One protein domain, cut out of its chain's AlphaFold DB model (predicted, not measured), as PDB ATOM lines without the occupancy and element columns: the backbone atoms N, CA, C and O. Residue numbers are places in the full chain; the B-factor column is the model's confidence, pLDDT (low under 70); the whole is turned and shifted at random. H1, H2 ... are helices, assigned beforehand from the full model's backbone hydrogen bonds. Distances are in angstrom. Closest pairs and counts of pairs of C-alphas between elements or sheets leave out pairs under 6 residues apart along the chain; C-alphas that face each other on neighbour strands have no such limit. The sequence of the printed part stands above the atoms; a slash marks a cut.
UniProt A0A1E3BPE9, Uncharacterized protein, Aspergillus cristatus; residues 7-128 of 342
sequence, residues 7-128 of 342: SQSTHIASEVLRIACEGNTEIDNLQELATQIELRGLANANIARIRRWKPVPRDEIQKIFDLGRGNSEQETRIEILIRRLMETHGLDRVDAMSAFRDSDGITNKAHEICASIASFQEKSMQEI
ATOM      1  N   SER A   7      63.588 -23.431  41.355       49.16
ATOM      2  CA  SER A   7      63.757 -23.517  42.808       49.16
ATOM      3  C   SER A   7      62.881 -24.591  43.472       49.16
ATOM      4  O   SER A   7      63.339 -25.288  44.382       49.16
ATOM      5  N   GLN A   8      61.647 -24.782  42.999       51.09
ATOM      6  CA  GLN A   8      60.725 -25.807  43.501       51.09
ATOM      7  C   GLN A   8      61.144 -27.203  43.031       51.09
ATOM      8  O   GLN A   8      61.097 -28.160  43.803       51.09
ATOM      9  N   SER A   9      61.638 -27.304  41.795       53.25
ATOM     10  CA  SER A   9      62.157 -28.553  41.227       53.25
ATOM     11  C   SER A   9      63.388 -29.062  41.991       53.25
ATOM     12  O   SER A   9      63.454 -30.237  42.359       53.25
ATOM     13  N   THR A  10      64.323 -28.170  42.341       59.38
ATOM     14  CA  THR A  10      65.495 -28.521  43.164       59.38
ATOM     15  C   THR A  10      65.131 -28.943  44.587       59.38
ATOM     16  O   THR A  10      65.754 -29.856  45.126       59.38
ATOM     17  N   HIS A  11      64.103 -28.333  45.185       64.81
ATOM     18  CA  HIS A  11      63.645 -28.692  46.528       64.81
ATOM     19  C   HIS A  11      62.996 -30.084  46.553       64.81
ATOM     20  O   HIS A  11      63.308 -30.899  47.418       64.81
ATOM     21  N   ILE A  12      62.144 -30.396  45.571       61.94
ATOM     22  CA  ILE A  12      61.510 -31.719  45.453       61.94
ATOM     23  C   ILE A  12      62.567 -32.800  45.189       61.94
ATOM     24  O   ILE A  12      62.540 -33.848  45.831       61.94
ATOM     25  N   ALA A  13      63.529 -32.544  44.298       63.62
ATOM     26  CA  ALA A  13      64.602 -33.495  43.999       63.62
ATOM     27  C   ALA A  13      65.500 -33.773  45.219       63.62
ATOM     28  O   ALA A  13      65.813 -34.931  45.492       63.62
ATOM     29  N   SER A  14      65.860 -32.728  45.974       68.81
ATOM     30  CA  SER A  14      66.595 -32.837  47.242       68.81
ATOM     31  C   SER A  14      65.854 -33.716  48.249       68.81
ATOM     32  O   SER A  14      66.450 -34.576  48.895       68.81
ATOM     33  N   GLU A  15      64.542 -33.527  48.362       67.88
ATOM     34  CA  GLU A  15      63.745 -34.210  49.373       67.88
ATOM     35  C   GLU A  15      63.452 -35.673  49.024       67.88
ATOM     36  O   GLU A  15      63.460 -36.535  49.900       67.88
ATOM     37  N   VAL A  16      63.305 -35.987  47.735       65.06
ATOM     38  CA  VAL A  16      63.248 -37.370  47.238       65.06
ATOM     39  C   VAL A  16      64.560 -38.113  47.515       65.06
ATOM     40  O   VAL A  16      64.530 -39.264  47.952       65.06
ATOM     41  N   LEU A  17      65.706 -37.455  47.311       66.56
ATOM     42  CA  LEU A  17      67.022 -38.030  47.609       66.56
ATOM     43  C   LEU A  17      67.195 -38.287  49.109       66.56
ATOM     44  O   LEU A  17      67.688 -39.342  49.500       66.56
ATOM     45  N   ARG A  18      66.733 -37.355  49.949       71.75
ATOM     46  CA  ARG A  18      66.757 -37.503  51.407       71.75
ATOM     47  C   ARG A  18      65.951 -38.716  51.870       71.75
ATOM     48  O   ARG A  18      66.451 -39.493  52.674       71.75
ATOM     49  N   ILE A  19      64.754 -38.925  51.321       65.69
ATOM     50  CA  ILE A  19      63.903 -40.086  51.637       65.69
ATOM     51  C   ILE A  19      64.577 -41.403  51.225       65.69
ATOM     52  O   ILE A  19      64.574 -42.357  52.001       65.69
ATOM     53  N   ALA A  20      65.188 -41.449  50.038       61.97
ATOM     54  CA  ALA A  20      65.910 -42.632  49.566       61.97
ATOM     55  C   ALA A  20      67.118 -42.973  50.461       61.97
ATOM     56  O   ALA A  20      67.383 -44.144  50.723       61.97
ATOM     57  N   CYS A  21      67.821 -41.962  50.980       67.25
ATOM     58  CA  CYS A  21      68.940 -42.160  51.901       67.25
ATOM     59  C   CYS A  21      68.499 -42.511  53.335       67.25
ATOM     60  O   CYS A  21      69.169 -43.302  53.992       67.25
ATOM     61  N   GLU A  22      67.390 -41.947  53.831       69.81
ATOM     62  CA  GLU A  22      66.859 -42.205  55.184       69.81
ATOM     63  C   GLU A  22      66.246 -43.609  55.322       69.81
ATOM     64  O   GLU A  22      66.320 -44.209  56.392       69.81
ATOM     65  N   GLY A  23      65.649 -44.143  54.252       60.94
ATOM     66  CA  GLY A  23      64.972 -45.443  54.269       60.94
ATOM     67  C   GLY A  23      65.894 -46.662  54.197       60.94
ATOM     68  O   GLY A  23      65.410 -47.779  54.353       60.94
ATOM     69  N   ASN A  24      67.196 -46.473  53.934       56.34
ATOM     70  CA  ASN A  24      68.140 -47.548  53.585       56.34
ATOM     71  C   ASN A  24      67.589 -48.487  52.488       56.34
ATOM     72  O   ASN A  24      67.935 -49.666  52.414       56.34
ATOM     73  N   THR A  25      66.676 -47.965  51.669       53.56
ATOM     74  CA  THR A  25      66.025 -48.682  50.587       53.56
ATOM     75  C   THR A  25      67.026 -48.743  49.451       53.56
ATOM     76  O   THR A  25      67.308 -47.739  48.795       53.56
ATOM     77  N   GLU A  26      67.600 -49.926  49.229       56.06
ATOM     78  CA  GLU A  26      68.329 -50.194  47.994       56.06
ATOM     79  C   GLU A  26      67.451 -49.766  46.808       56.06
ATOM     80  O   GLU A  26      66.224 -49.912  46.832       56.06
ATOM     81  N   ILE A  27      68.092 -49.207  45.777       52.78
ATOM     82  CA  ILE A  27      67.457 -48.631  44.577       52.78
ATOM     83  C   ILE A  27      66.446 -49.600  43.929       52.78
ATOM     84  O   ILE A  27      65.537 -49.169  43.221       52.78
ATOM     85  N   ASP A  28      66.549 -50.891  44.233       52.16
ATOM     86  CA  ASP A  28      65.691 -51.956  43.736       52.16
ATOM     87  C   ASP A  28      64.270 -51.958  44.332       52.16
ATOM     88  O   ASP A  28      63.360 -52.511  43.711       52.16
ATOM     89  N   ASN A  29      64.014 -51.282  45.463       65.00
ATOM     90  CA  ASN A  29      62.671 -51.191  46.053       65.00
ATOM     91  C   ASN A  29      61.965 -49.853  45.755       65.00
ATOM     92  O   ASN A  29      61.447 -49.166  46.641       65.00
ATOM     93  N   LEU A  30      61.904 -49.490  44.465       61.12
ATOM     94  CA  LEU A  30      61.245 -48.274  43.949       61.12
ATOM     95  C   LEU A  30      59.790 -48.099  44.426       61.12
ATOM     96  O   LEU A  30      59.260 -46.985  44.426       61.12
ATOM     97  N   GLN A  31      59.134 -49.188  44.824       57.81
ATOM     98  CA  GLN A  31      57.748 -49.201  45.278       57.81
ATOM     99  C   GLN A  31      57.570 -48.606  46.682       57.81
ATOM    100  O   GLN A  31      56.616 -47.861  46.929       57.81
ATOM    101  N   GLU A  32      58.506 -48.881  47.586       64.94
ATOM    102  CA  GLU A  32      58.506 -48.328  48.940       64.94
ATOM    103  C   GLU A  32      58.856 -46.835  48.914       64.94
ATOM    104  O   GLU A  32      58.177 -46.019  49.542       64.94
ATOM    105  N   LEU A  33      59.814 -46.456  48.061       64.31
ATOM    106  CA  LEU A  33      60.178 -45.063  47.814       64.31
ATOM    107  C   LEU A  33      58.999 -44.244  47.259       64.31
ATOM    108  O   LEU A  33      58.713 -43.158  47.761       64.31
ATOM    109  N   ALA A  34      58.262 -44.765  46.271       61.12
ATOM    110  CA  ALA A  34      57.098 -44.075  45.706       61.12
ATOM    111  C   ALA A  34      55.987 -43.836  46.746       61.12
ATOM    112  O   ALA A  34      55.403 -42.754  46.783       61.12
ATOM    113  N   THR A  35      55.746 -44.812  47.627       64.75
ATOM    114  CA  THR A  35      54.738 -44.710  48.696       64.75
ATOM    115  C   THR A  35      55.112 -43.633  49.723       64.75
ATOM    116  O   THR A  35      54.258 -42.867  50.170       64.75
ATOM    117  N   GLN A  36      56.399 -43.511  50.069       65.69
ATOM    118  CA  GLN A  36      56.873 -42.473  50.990       65.69
ATOM    119  C   GLN A  36      56.841 -41.061  50.381       65.69
ATOM    120  O   GLN A  36      56.546 -40.094  51.084       65.69
ATOM    121  N   ILE A  37      57.097 -40.931  49.074       64.50
ATOM    122  CA  ILE A  37      56.996 -39.654  48.349       64.50
ATOM    123  C   ILE A  37      55.533 -39.173  48.286       64.50
ATOM    124  O   ILE A  37      55.273 -37.980  48.460       64.50
ATOM    125  N   GLU A  38      54.578 -40.089  48.090       61.31
ATOM    126  CA  GLU A  38      53.135 -39.797  48.134       61.31
ATOM    127  C   GLU A  38      52.675 -39.367  49.536       61.31
ATOM    128  O   GLU A  38      51.991 -38.352  49.664       61.31
ATOM    129  N   LEU A  39      53.104 -40.070  50.595       66.00
ATOM    130  CA  LEU A  39      52.778 -39.729  51.991       66.00
ATOM    131  C   LEU A  39      53.238 -38.324  52.395       66.00
ATOM    132  O   LEU A  39      52.591 -37.673  53.213       66.00
ATOM    133  N   ARG A  40      54.351 -37.849  51.829       67.19
ATOM    134  CA  ARG A  40      54.886 -36.508  52.097       67.19
ATOM    135  C   ARG A  40      54.328 -35.429  51.156       67.19
ATOM    136  O   ARG A  40      54.762 -34.284  51.237       67.19
ATOM    137  N   GLY A  41      53.384 -35.768  50.271       60.81
ATOM    138  CA  GLY A  41      52.753 -34.823  49.342       60.81
ATOM    139  C   GLY A  41      53.695 -34.271  48.265       60.81
ATOM    140  O   GLY A  41      53.402 -33.243  47.660       60.81
ATOM    141  N   LEU A  42      54.836 -34.931  48.034       59.91
ATOM    142  CA  LEU A  42      55.909 -34.460  47.146       59.91
ATOM    143  C   LEU A  42      55.711 -34.884  45.685       59.91
ATOM    144  O   LEU A  42      56.310 -34.303  44.781       59.91
ATOM    145  N   ALA A  43      54.858 -35.877  45.439       58.44
ATOM    146  CA  ALA A  43      54.405 -36.247  44.107       58.44
ATOM    147  C   ALA A  43      52.884 -36.360  44.087       58.44
ATOM    148  O   ALA A  43      52.259 -36.861  45.020       58.44
ATOM    149  N   ASN A  44      52.286 -35.917  42.985       60.66
ATOM    150  CA  ASN A  44      50.865 -36.086  42.748       60.66
ATOM    151  C   ASN A  44      50.603 -37.597  42.596       60.66
ATOM    152  O   ASN A  44      51.038 -38.180  41.600       60.66
ATOM    153  N   ALA A  45      49.949 -38.237  43.574       60.03
ATOM    154  CA  ALA A  45      49.675 -39.687  43.602       60.03
ATOM    155  C   ALA A  45      49.038 -40.195  42.290       60.03
ATOM    156  O   ALA A  45      49.234 -41.328  41.848       60.03
ATOM    157  N   ASN A  46      48.349 -39.300  41.583       59.22
ATOM    158  CA  ASN A  46      47.796 -39.544  40.260       59.22
ATOM    159  C   ASN A  46      48.865 -39.864  39.199       59.22
ATOM    160  O   ASN A  46      48.636 -40.729  38.364       59.22
ATOM    161  N   ILE A  47      50.056 -39.254  39.235       65.81
ATOM    162  CA  ILE A  47      51.135 -39.504  38.259       65.81
ATOM    163  C   ILE A  47      51.713 -40.914  38.425       65.81
ATOM    164  O   ILE A  47      51.944 -41.606  37.430       65.81
ATOM    165  N   ALA A  48      51.937 -41.356  39.664       65.38
ATOM    166  CA  ALA A  48      52.409 -42.709  39.942       65.38
ATOM    167  C   ALA A  48      51.347 -43.757  39.577       65.38
ATOM    168  O   ALA A  48      51.683 -44.771  38.966       65.38
ATOM    169  N   ARG A  49      50.062 -43.478  39.850       64.94
ATOM    170  CA  ARG A  49      48.936 -44.323  39.415       64.94
ATOM    171  C   ARG A  49      48.833 -44.401  37.893       64.94
ATOM    172  O   ARG A  49      48.795 -45.506  37.370       64.94
ATOM    173  N   ILE A  50      48.888 -43.276  37.176       66.06
ATOM    174  CA  ILE A  50      48.862 -43.211  35.701       66.06
ATOM    175  C   ILE A  50      49.964 -44.081  35.084       66.06
ATOM    176  O   ILE A  50      49.710 -44.822  34.138       66.06
ATOM    177  N   ARG A  51      51.186 -44.055  35.636       70.12
ATOM    178  CA  ARG A  51      52.318 -44.854  35.125       70.12
ATOM    179  C   ARG A  51      52.098 -46.372  35.209       70.12
ATOM    180  O   ARG A  51      52.768 -47.106  34.483       70.12
ATOM    181  N   ARG A  52      51.177 -46.852  36.059       72.62
ATOM    182  CA  ARG A  52      50.830 -48.283  36.178       72.62
ATOM    183  C   ARG A  52      49.944 -48.778  35.026       72.62
ATOM    184  O   ARG A  52      49.917 -49.973  34.754       72.62
ATOM    185  N   TRP A  53      49.303 -47.877  34.286       73.38
ATOM    186  CA  TRP A  53      48.345 -48.184  33.220       73.38
ATOM    187  C   TRP A  53      48.964 -48.116  31.817       73.38
ATOM    188  O   TRP A  53      48.432 -47.475  30.919       73.38
ATOM    189  N   LYS A  54      50.091 -48.806  31.601       63.25
ATOM    190  CA  LYS A  54      50.856 -48.758  30.337       63.25
ATOM    191  C   LYS A  54      50.066 -48.997  29.029       63.25
ATOM    192  O   LYS A  54      50.494 -48.426  28.030       63.25
ATOM    193  N   PRO A  55      48.976 -49.797  28.972       76.25
ATOM    194  CA  PRO A  55      48.221 -49.969  27.728       76.25
ATOM    195  C   PRO A  55      47.119 -48.919  27.505       76.25
ATOM    196  O   PRO A  55      46.463 -48.966  26.469       76.25
ATOM    197  N   VAL A  56      46.874 -48.010  28.453       79.12
ATOM    198  CA  VAL A  56      45.802 -47.006  28.367       79.12
ATOM    199  C   VAL A  56      46.431 -45.621  28.176       79.12
ATOM    200  O   VAL A  56      47.349 -45.269  28.922       79.12
ATOM    201  N   PRO A  57      45.980 -44.829  27.187       82.56
ATOM    202  CA  PRO A  57      46.443 -43.462  26.993       82.56
ATOM    203  C   PRO A  57      46.355 -42.627  28.279       82.56
ATOM    204  O   PRO A  57      45.380 -42.672  29.031       82.56
ATOM    205  N   ARG A  58      47.411 -41.857  28.558       78.50
ATOM    206  CA  ARG A  58      47.532 -41.060  29.790       78.50
ATOM    207  C   ARG A  58      46.403 -40.037  29.939       78.50
ATOM    208  O   ARG A  58      45.962 -39.773  31.053       78.50
ATOM    209  N   ASP A  59      45.988 -39.444  28.834       80.50
ATOM    210  CA  ASP A  59      44.894 -38.484  28.735       80.50
ATOM    211  C   ASP A  59      43.535 -39.110  29.076       80.50
ATOM    212  O   ASP A  59      42.729 -38.469  29.748       80.50
ATOM    213  N   GLU A  60      43.304 -40.372  28.709       81.69
ATOM    214  CA  GLU A  60      42.086 -41.112  29.066       81.69
ATOM    215  C   GLU A  60      41.982 -41.309  30.589       81.69
ATOM    216  O   GLU A  60      40.947 -41.029  31.194       81.69
ATOM    217  N   ILE A  61      43.085 -41.694  31.238       80.12
ATOM    218  CA  ILE A  61      43.141 -41.887  32.698       80.12
ATOM    219  C   ILE A  61      43.019 -40.552  33.437       80.12
ATOM    220  O   ILE A  61      42.343 -40.466  34.462       80.12
ATOM    221  N   GLN A  62      43.663 -39.501  32.920       78.38
ATOM    222  CA  GLN A  62      43.589 -38.171  33.519       78.38
ATOM    223  C   GLN A  62      42.147 -37.652  33.516       78.38
ATOM    224  O   GLN A  62      41.676 -37.204  34.556       78.38
ATOM    225  N   LYS A  63      41.406 -37.819  32.409       80.88
ATOM    226  CA  LYS A  63      39.977 -37.464  32.331       80.88
ATOM    227  C   LYS A  63      39.126 -38.189  33.379       80.88
ATOM    228  O   LYS A  63      38.187 -37.609  33.910       80.88
ATOM    229  N   ILE A  64      39.428 -39.455  33.666       82.12
ATOM    230  CA  ILE A  64      38.708 -40.249  34.671       82.12
ATOM    231  C   ILE A  64      38.951 -39.675  36.076       82.12
ATOM    232  O   ILE A  64      37.996 -39.414  36.809       82.12
ATOM    233  N   PHE A  65      40.209 -39.373  36.404       77.50
ATOM    234  CA  PHE A  65      40.573 -38.771  37.688       77.50
ATOM    235  C   PHE A  65      40.042 -37.346  37.862       77.50
ATOM    236  O   PHE A  65      39.576 -37.016  38.950       77.50
ATOM    237  N   ASP A  66      40.051 -36.528  36.807       76.38
ATOM    238  CA  ASP A  66      39.518 -35.159  36.839       76.38
ATOM    239  C   ASP A  66      38.006 -35.142  37.130       76.38
ATOM    240  O   ASP A  66      37.499 -34.213  37.754       76.38
ATOM    241  N   LEU A  67      37.287 -36.201  36.742       77.44
ATOM    242  CA  LEU A  67      35.867 -36.394  37.052       77.44
ATOM    243  C   LEU A  67      35.614 -36.977  38.452       77.44
ATOM    244  O   LEU A  67      34.461 -37.235  38.802       77.44
ATOM    245  N   GLY A  68      36.662 -37.227  39.243       76.31
ATOM    246  CA  GLY A  68      36.555 -37.829  40.576       76.31
ATOM    247  C   GLY A  68      36.084 -39.288  40.560       76.31
ATOM    248  O   GLY A  68      35.557 -39.780  41.557       76.31
ATOM    249  N   ARG A  69      36.236 -39.985  39.427       74.94
ATOM    250  CA  ARG A  69      35.840 -41.389  39.239       74.94
ATOM    251  C   ARG A  69      37.125 -42.209  39.130       74.94
ATOM    252  O   ARG A  69      38.039 -41.796  38.439       74.94
ATOM    253  N   GLY A  70      37.262 -43.334  39.830       71.88
ATOM    254  CA  GLY A  70      38.535 -44.077  39.862       71.88
ATOM    255  C   GLY A  70      39.355 -43.827  41.125       71.88
ATOM    256  O   GLY A  70      40.582 -43.689  41.075       71.88
ATOM    257  N   ASN A  71      38.691 -43.811  42.281       73.88
ATOM    258  CA  ASN A  71      39.358 -43.748  43.579       73.88
ATOM    259  C   ASN A  71      40.182 -45.022  43.813       73.88
ATOM    260  O   ASN A  71      41.288 -44.952  44.351       73.88
ATOM    261  N   SER A  72      39.742 -46.157  43.262       80.06
ATOM    262  CA  SER A  72      40.504 -47.410  43.219       80.06
ATOM    263  C   SER A  72      40.965 -47.805  41.807       80.06
ATOM    264  O   SER A  72      40.459 -47.326  40.787       80.06
ATOM    265  N   GLU A  73      41.942 -48.716  41.737       78.69
ATOM    266  CA  GLU A  73      42.392 -49.305  40.468       78.69
ATOM    267  C   GLU A  73      41.250 -50.056  39.765       78.69
ATOM    268  O   GLU A  73      41.077 -49.958  38.551       78.69
ATOM    269  N   GLN A  74      40.425 -50.760  40.542       81.88
ATOM    270  CA  GLN A  74      39.282 -51.510  40.037       81.88
ATOM    271  C   GLN A  74      38.188 -50.591  39.483       81.88
ATOM    272  O   GLN A  74      37.684 -50.843  38.394       81.88
ATOM    273  N   GLU A  75      37.876 -49.490  40.167       84.12
ATOM    274  CA  GLU A  75      36.946 -48.477  39.651       84.12
ATOM    275  C   GLU A  75      37.450 -47.844  38.355       84.12
ATOM    276  O   GLU A  75      36.675 -47.643  37.427       84.12
ATOM    277  N   THR A  76      38.755 -47.574  38.266       84.56
ATOM    278  CA  THR A  76      39.358 -47.003  37.054       84.56
ATOM    279  C   THR A  76      39.247 -47.983  35.879       84.56
ATOM    280  O   THR A  76      38.862 -47.582  34.786       84.56
ATOM    281  N   ARG A  77      39.500 -49.285  36.106       85.81
ATOM    282  CA  ARG A  77      39.276 -50.363  35.114       85.81
ATOM    283  C   ARG A  77      37.839 -50.387  34.612       85.81
ATOM    284  O   ARG A  77      37.619 -50.485  33.409       85.81
ATOM    285  N   ILE A  78      36.884 -50.326  35.537       89.38
ATOM    286  CA  ILE A  78      35.461 -50.356  35.210       89.38
ATOM    287  C   ILE A  78      35.098 -49.117  34.391       89.38
ATOM    288  O   ILE A  78      34.516 -49.259  33.326       89.38
ATOM    289  N   GLU A  79      35.501 -47.918  34.811       91.12
ATOM    290  CA  GLU A  79      35.166 -46.681  34.092       91.12
ATOM    291  C   GLU A  79      35.772 -46.641  32.675       91.12
ATOM    292  O   GLU A  79      35.111 -46.180  31.747       91.12
ATOM    293  N   ILE A  80      36.983 -47.179  32.476       90.25
ATOM    294  CA  ILE A  80      37.581 -47.343  31.138       90.25
ATOM    295  C   ILE A  80      36.713 -48.260  30.264       90.25
ATOM    296  O   ILE A  80      36.438 -47.943  29.108       90.25
ATOM    297  N   LEU A  81      36.260 -49.396  30.803       90.56
ATOM    298  CA  LEU A  81      35.397 -50.325  30.066       90.56
ATOM    299  C   LEU A  81      34.050 -49.687  29.710       90.56
ATOM    300  O   LEU A  81      33.602 -49.813  28.575       90.56
ATOM    301  N   ILE A  82      33.445 -48.964  30.651       91.50
ATOM    302  CA  ILE A  82      32.188 -48.232  30.452       91.50
ATOM    303  C   ILE A  82      32.332 -47.228  29.309       91.50
ATOM    304  O   ILE A  82      31.519 -47.231  28.392       91.50
ATOM    305  N   ARG A  83      33.396 -46.418  29.314       89.69
ATOM    306  CA  ARG A  83      33.664 -45.438  28.249       89.69
ATOM    307  C   ARG A  83      33.825 -46.093  26.884       89.69
ATOM    308  O   ARG A  83      33.253 -45.618  25.912       89.69
ATOM    309  N   ARG A  84      34.524 -47.225  26.814       91.81
ATOM    310  CA  ARG A  84      34.653 -47.987  25.563       91.81
ATOM    311  C   ARG A  84      33.313 -48.534  25.080       91.81
ATOM    312  O   ARG A  84      33.069 -48.531  23.878       91.81
ATOM    313  N   LEU A  85      32.449 -48.992  25.987       91.06
ATOM    314  CA  LEU A  85      31.093 -49.431  25.642       91.06
ATOM    315  C   LEU A  85      30.250 -48.269  25.102       91.06
ATOM    316  O   LEU A  85      29.590 -48.448  24.081       91.06
ATOM    317  N   MET A  86      30.323 -47.094  25.736       92.19
ATOM    318  CA  MET A  86      29.666 -45.868  25.265       92.19
ATOM    319  C   MET A  86      30.132 -45.495  23.856       92.19
ATOM    320  O   MET A  86      29.314 -45.362  22.953       92.19
ATOM    321  N   GLU A  87      31.448 -45.395  23.642       89.62
ATOM    322  CA  GLU A  87      32.035 -45.018  22.350       89.62
ATOM    323  C   GLU A  87      31.717 -46.031  21.244       89.62
ATOM    324  O   GLU A  87      31.444 -45.647  20.110       89.62
ATOM    325  N   THR A  88      31.731 -47.329  21.564       92.06
ATOM    326  CA  THR A  88      31.490 -48.390  20.573       92.06
ATOM    327  C   THR A  88      30.034 -48.430  20.117       92.06
ATOM    328  O   THR A  88      29.773 -48.690  18.945       92.06
ATOM    329  N   HIS A  89      29.090 -48.211  21.036       91.00
ATOM    330  CA  HIS A  89      27.659 -48.409  20.778       91.00
ATOM    331  C   HIS A  89      26.853 -47.109  20.701       91.00
ATOM    332  O   HIS A  89      25.650 -47.165  20.474       91.00
ATOM    333  N   GLY A  90      27.493 -45.950  20.878       88.44
ATOM    334  CA  GLY A  90      26.826 -44.645  20.868       88.44
ATOM    335  C   GLY A  90      25.845 -44.453  22.027       88.44
ATOM    336  O   GLY A  90      24.846 -43.763  21.861       88.44
ATOM    337  N   LEU A  91      26.106 -45.093  23.169       89.69
ATOM    338  CA  LEU A  91      25.227 -45.062  24.340       89.69
ATOM    339  C   LEU A  91      25.671 -44.014  25.355       89.69
ATOM    340  O   LEU A  91      26.859 -43.692  25.461       89.69
ATOM    341  N   ASP A  92      24.716 -43.556  26.163       90.00
ATOM    342  CA  ASP A  92      25.032 -42.781  27.352       90.00
ATOM    343  C   ASP A  92      25.733 -43.648  28.418       90.00
ATOM    344  O   ASP A  92      25.830 -44.883  28.344       90.00
ATOM    345  N   ARG A  93      26.270 -42.983  29.442       88.69
ATOM    346  CA  ARG A  93      27.000 -43.676  30.506       88.69
ATOM    347  C   ARG A  93      26.094 -44.555  31.365       88.69
ATOM    348  O   ARG A  93      26.566 -45.561  31.899       88.69
ATOM    349  N   VAL A  94      24.851 -44.139  31.588       89.50
ATOM    350  CA  VAL A  94      23.913 -44.819  32.486       89.50
ATOM    351  C   VAL A  94      23.539 -46.173  31.894       89.50
ATOM    352  O   VAL A  94      23.659 -47.185  32.587       89.50
ATOM    353  N   ASP A  95      23.219 -46.202  30.606       90.25
ATOM    354  CA  ASP A  95      22.904 -47.396  29.834       90.25
ATOM    355  C   ASP A  95      24.108 -48.339  29.759       90.25
ATOM    356  O   ASP A  95      23.993 -49.527  30.076       90.25
ATOM    357  N   ALA A  96      25.299 -47.814  29.443       91.38
ATOM    358  CA  ALA A  96      26.528 -48.609  29.424       91.38
ATOM    359  C   ALA A  96      26.866 -49.203  30.808       91.38
ATOM    360  O   ALA A  96      27.343 -50.336  30.912       91.38
ATOM    361  N   MET A  97      26.593 -48.465  31.891       92.44
ATOM    362  CA  MET A  97      26.772 -48.932  33.269       92.44
ATOM    363  C   MET A  97      25.738 -49.966  33.689       92.44
ATOM    364  O   MET A  97      26.110 -50.929  34.363       92.44
ATOM    365  N   SER A  98      24.474 -49.807  33.296       92.38
ATOM    366  CA  SER A  98      23.457 -50.833  33.529       92.38
ATOM    367  C   SER A  98      23.847 -52.118  32.814       92.38
ATOM    368  O   SER A  98      23.984 -53.150  33.460       92.38
ATOM    369  N   ALA A  99      24.194 -52.039  31.527       92.62
ATOM    370  CA  ALA A  99      24.616 -53.192  30.738       92.62
ATOM    371  C   ALA A  99      25.842 -53.909  31.331       92.62
ATOM    372  O   ALA A  99      25.911 -55.142  31.356       92.62
ATOM    373  N   PHE A 100      26.815 -53.159  31.855       94.00
ATOM    374  CA  PHE A 100      27.972 -53.744  32.533       94.00
ATOM    375  C   PHE A 100      27.603 -54.440  33.857       94.00
ATOM    376  O   PHE A 100      28.181 -55.473  34.196       94.00
ATOM    377  N   ARG A 101      26.632 -53.911  34.610       92.81
ATOM    378  CA  ARG A 101      26.139 -54.541  35.847       92.81
ATOM    379  C   ARG A 101      25.295 -55.778  35.559       92.81
ATOM    380  O   ARG A 101      25.525 -56.811  36.176       92.81
ATOM    381  N   ASP A 102      24.399 -55.690  34.583       92.94
ATOM    382  CA  ASP A 102      23.487 -56.765  34.176       92.94
ATOM    383  C   ASP A 102      24.229 -57.946  33.527       92.94
ATOM    384  O   ASP A 102      23.725 -59.066  33.469       92.94
ATOM    385  N   SER A 103      25.458 -57.713  33.062       92.19
ATOM    386  CA  SER A 103      26.366 -58.745  32.557       92.19
ATOM    387  C   SER A 103      27.273 -59.364  33.628       92.19
ATOM    388  O   SER A 103      28.184 -60.118  33.273       92.19
ATOM    389  N   ASP A 104      27.067 -59.052  34.911       91.44
ATOM    390  CA  ASP A 104      27.935 -59.453  36.029       91.44
ATOM    391  C   ASP A 104      29.407 -59.028  35.825       91.44
ATOM    392  O   ASP A 104      30.346 -59.709  36.248       91.44
ATOM    393  N   GLY A 105      29.637 -57.914  35.122       86.62
ATOM    394  CA  GLY A 105      30.971 -57.425  34.769       86.62
ATOM    395  C   GLY A 105      31.679 -58.214  33.658       86.62
ATOM    396  O   GLY A 105      32.878 -58.024  33.433       86.62
ATOM    397  N   ILE A 106      30.973 -59.101  32.946       92.25
ATOM    398  CA  ILE A 106      31.521 -59.858  31.813       92.25
ATOM    399  C   ILE A 106      31.463 -58.996  30.546       92.25
ATOM    400  O   ILE A 106      30.416 -58.856  29.918       92.25
ATOM    401  N   THR A 107      32.622 -58.498  30.111       90.12
ATOM    402  CA  THR A 107      32.766 -57.560  28.978       90.12
ATOM    403  C   THR A 107      32.023 -57.982  27.704       90.12
ATOM    404  O   THR A 107      31.305 -57.175  27.124       90.12
ATOM    405  N   ASN A 108      32.138 -59.242  27.269       92.00
ATOM    406  CA  ASN A 108      31.491 -59.694  26.028       92.00
ATOM    407  C   ASN A 108      29.959 -59.646  26.122       92.00
ATOM    408  O   ASN A 108      29.301 -59.193  25.191       92.00
ATOM    409  N   LYS A 109      29.400 -60.042  27.271       93.94
ATOM    410  CA  LYS A 109      27.958 -59.945  27.526       93.94
ATOM    411  C   LYS A 109      27.512 -58.485  27.616       93.94
ATOM    412  O   LYS A 109      26.456 -58.147  27.098       93.94
ATOM    413  N   ALA A 110      28.326 -57.612  28.216       93.25
ATOM    414  CA  ALA A 110      28.050 -56.176  28.240       93.25
ATOM    415  C   ALA A 110      27.945 -55.604  26.816       93.25
ATOM    416  O   ALA A 110      27.019 -54.854  26.528       93.25
ATOM    417  N   HIS A 111      28.835 -56.010  25.897       95.25
ATOM    418  CA  HIS A 111      28.747 -55.606  24.489       95.25
ATOM    419  C   HIS A 111      27.456 -56.084  23.812       95.25
ATOM    420  O   HIS A 111      26.874 -55.318  23.049       95.25
ATOM    421  N   GLU A 112      27.003 -57.313  24.079       94.88
ATOM    422  CA  GLU A 112      25.745 -57.846  23.535       94.88
ATOM    423  C   GLU A 112      24.525 -57.059  24.045       94.88
ATOM    424  O   GLU A 112      23.651 -56.693  23.258       94.88
ATOM    425  N   ILE A 113      24.489 -56.745  25.345       93.56
ATOM    426  CA  ILE A 113      23.410 -55.955  25.954       93.56
ATOM    427  C   ILE A 113      23.414 -54.528  25.391       93.56
ATOM    428  O   ILE A 113      22.369 -54.052  24.945       93.56
ATOM    429  N   CYS A 114      24.575 -53.870  25.326       94.00
ATOM    430  CA  CYS A 114      24.699 -52.536  24.736       94.00
ATOM    431  C   CYS A 114      24.246 -52.507  23.269       94.00
ATOM    432  O   CYS A 114      23.501 -51.613  22.880       94.00
ATOM    433  N   ALA A 115      24.625 -53.504  22.463       93.69
ATOM    434  CA  ALA A 115      24.182 -53.599  21.072       93.69
ATOM    435  C   ALA A 115      22.651 -53.718  20.967       93.69
ATOM    436  O   ALA A 115      22.031 -53.108  20.093       93.69
ATOM    437  N   SER A 116      22.027 -54.470  21.879       92.94
ATOM    438  CA  SER A 116      20.569 -54.573  21.946       92.94
ATOM    439  C   SER A 116      19.922 -53.227  22.284       92.94
ATOM    440  O   SER A 116      18.967 -52.843  21.606       92.94
ATOM    441  N   ILE A 117      20.443 -52.501  23.281       90.44
ATOM    442  CA  ILE A 117      19.950 -51.169  23.676       90.44
ATOM    443  C   ILE A 117      20.072 -50.185  22.507       90.44
ATOM    444  O   ILE A 117      19.078 -49.566  22.130       90.44
ATOM    445  N   ALA A 118      21.245 -50.113  21.873       90.69
ATOM    446  CA  ALA A 118      21.492 -49.228  20.736       90.69
ATOM    447  C   ALA A 118      20.539 -49.528  19.568       90.69
ATOM    448  O   ALA A 118      19.906 -48.624  19.023       90.69
ATOM    449  N   SER A 119      20.340 -50.811  19.237       90.00
ATOM    450  CA  SER A 119      19.416 -51.213  18.167       90.00
ATOM    451  C   SER A 119      17.953 -50.857  18.461       90.00
ATOM    452  O   SER A 119      17.174 -50.598  17.543       90.00
ATOM    453  N   PHE A 120      17.562 -50.860  19.739       87.06
ATOM    454  CA  PHE A 120      16.226 -50.462  20.164       87.06
ATOM    455  C   PHE A 120      16.052 -48.943  20.074       87.06
ATOM    456  O   PHE A 120      15.045 -48.481  19.537       87.06
ATOM    457  N   GLN A 121      17.046 -48.172  20.528       83.06
ATOM    458  CA  GLN A 121      17.050 -46.712  20.423       83.06
ATOM    459  C   GLN A 121      16.979 -46.263  18.962       83.06
ATOM    460  O   GLN A 121      16.106 -45.467  18.618       83.06
ATOM    461  N   GLU A 122      17.791 -46.845  18.077       80.81
ATOM    462  CA  GLU A 122      17.788 -46.522  16.647       80.81
ATOM    463  C   GLU A 122      16.415 -46.774  16.000       80.81
ATOM    464  O   GLU A 122      15.893 -45.916  15.286       80.81
ATOM    465  N   LYS A 123      15.779 -47.912  16.309       80.69
ATOM    466  CA  LYS A 123      14.413 -48.207  15.844       80.69
ATOM    467  C   LYS A 123      13.392 -47.216  16.396       80.69
ATOM    468  O   LYS A 123      12.550 -46.735  15.645       80.69
ATOM    469  N   SER A 124      13.486 -46.873  17.682       68.25
ATOM    470  CA  SER A 124      12.572 -45.909  18.301       68.25
ATOM    471  C   SER A 124      12.703 -44.508  17.691       68.25
ATOM    472  O   SER A 124      11.696 -43.841  17.470       68.25
ATOM    473  N   MET A 125      13.918 -44.083  17.329       61.72
ATOM    474  CA  MET A 125      14.160 -42.786  16.692       61.72
ATOM    475  C   MET A 125      13.630 -42.727  15.255       61.72
ATOM    476  O   MET A 125      13.201 -41.662  14.820       61.72
ATOM    477  N   GLN A 126      13.613 -43.849  14.527       60.66
ATOM    478  CA  GLN A 126      13.009 -43.924  13.188       60.66
ATOM    479  C   GLN A 126      11.474 -43.864  13.220       60.66
ATOM    480  O   GLN A 126      10.859 -43.423  12.248       60.66
ATOM    481  N   GLU A 127      10.848 -44.282  14.323       57.03
ATOM    482  CA  GLU A 127       9.389 -44.268  14.486       57.03
ATOM    483  C   GLU A 127       8.838 -42.948  15.041       57.03
ATOM    484  O   GLU A 127       7.636 -42.700  14.924       57.03
ATOM    485  N   ILE A 128       9.678 -42.075  15.611       48.66
ATOM    486  CA  ILE A 128       9.245 -40.735  16.013       48.66
ATOM    487  C   ILE A 128       9.181 -39.881  14.741       48.66
ATOM    488  O   ILE A 128      10.230 -39.539  14.189       48.66
TER     489      ILE A 128
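What this domain is: This is residues 7 to 128 of the 342 residues of an uncharacterized protein of Aspergillus cristatus (UniProt A0A1E3BPE9). Seven helices are strung one after another along a thin rod, with H1 and H2 at one end and a cluster of H5, H6 and H7 at the other. H3 and H4 make a small helical hairpin between these two groups, and residues 122 to 128 stick out beyond the cluster. The printed part has 122 residues, with seven named helices, H1 to H7 in chain order, and no named strand; the class is all helix, with mostly crossed packing. It is only just extended, close to loose, with a radius of gyration of the C-alphas of 20.9 A, and it spans 69 by 30 by 19 A.

Where its parts are: H1, residues 7 to 22, begins with C-alpha 7 at (63.757, -23.517, 42.808) and is 22.6 A long. H2 is residues 30 to 39, 14.5 A, and H3 is residues 45 to 51, 10.3 A. H4, residues 58 to 66, measures 12.2 A. H5 is residues 73 to 89, 24.6 A, beginning with C-alpha 73 at (42.392, -49.305, 40.468). H6, residues 93 to 102, measures 14.0 A. H7, residues 107 to 127, is the longest at 30.5 A and ends with C-alpha 127 at (9.389, -44.268, 14.486).

How they stand to each other: H1 touches H2 with residues 16 to 20 alone, at a steep tilt of 58 degrees, opposite ways; their closest C-alphas are those of Ala 20 and Leu 33, 6.5 A apart. H2 and H3 are close but not clearly touching, with the C-alphas of Glu 38 and Ala 45 closest at 5.7 A. H3 and H4 touch as a helical hairpin, at a shallow tilt of 27 degrees, opposite ways, with the C-alphas of Ile 50 and Arg 58 closest at 6.4 A. H5, the hub, touches H4 with residues 76 to 80 alone; the closest C-alphas are those of Ile 64 and Thr 76, 7.2 A apart, and at 72 degrees the two are only just about perpendicular. With residues 82 to 86 alone H5 touches H6, closest at the C-alphas of Ile 82 and Ala 96, 5.8 A apart. H5 also touches H7, the same way at only just a steep tilt of 37 degrees, closest at the C-alphas of His 89 and Ala 118, 6.2 A. H6 and H7 touch at a steep tilt of 49 degrees, opposite ways, with the C-alphas of Phe 100 and Ala 110 closest at 4.9 A. H1 is apart from H3, H4, H5, H6 and H7. In each of the seven helices every O i to N i+4 pair is within hydrogen-bond range.

The domain as a whole: The two C-alphas farthest apart are those of Asn 24 and Glu 127, at 70.6 A. The printed part has no cut, and no link is long. The mean pLDDT of the printed part is 76.2; it is under 70 at residues 7 to 17, 19 to 50, 54 and 124 to 128.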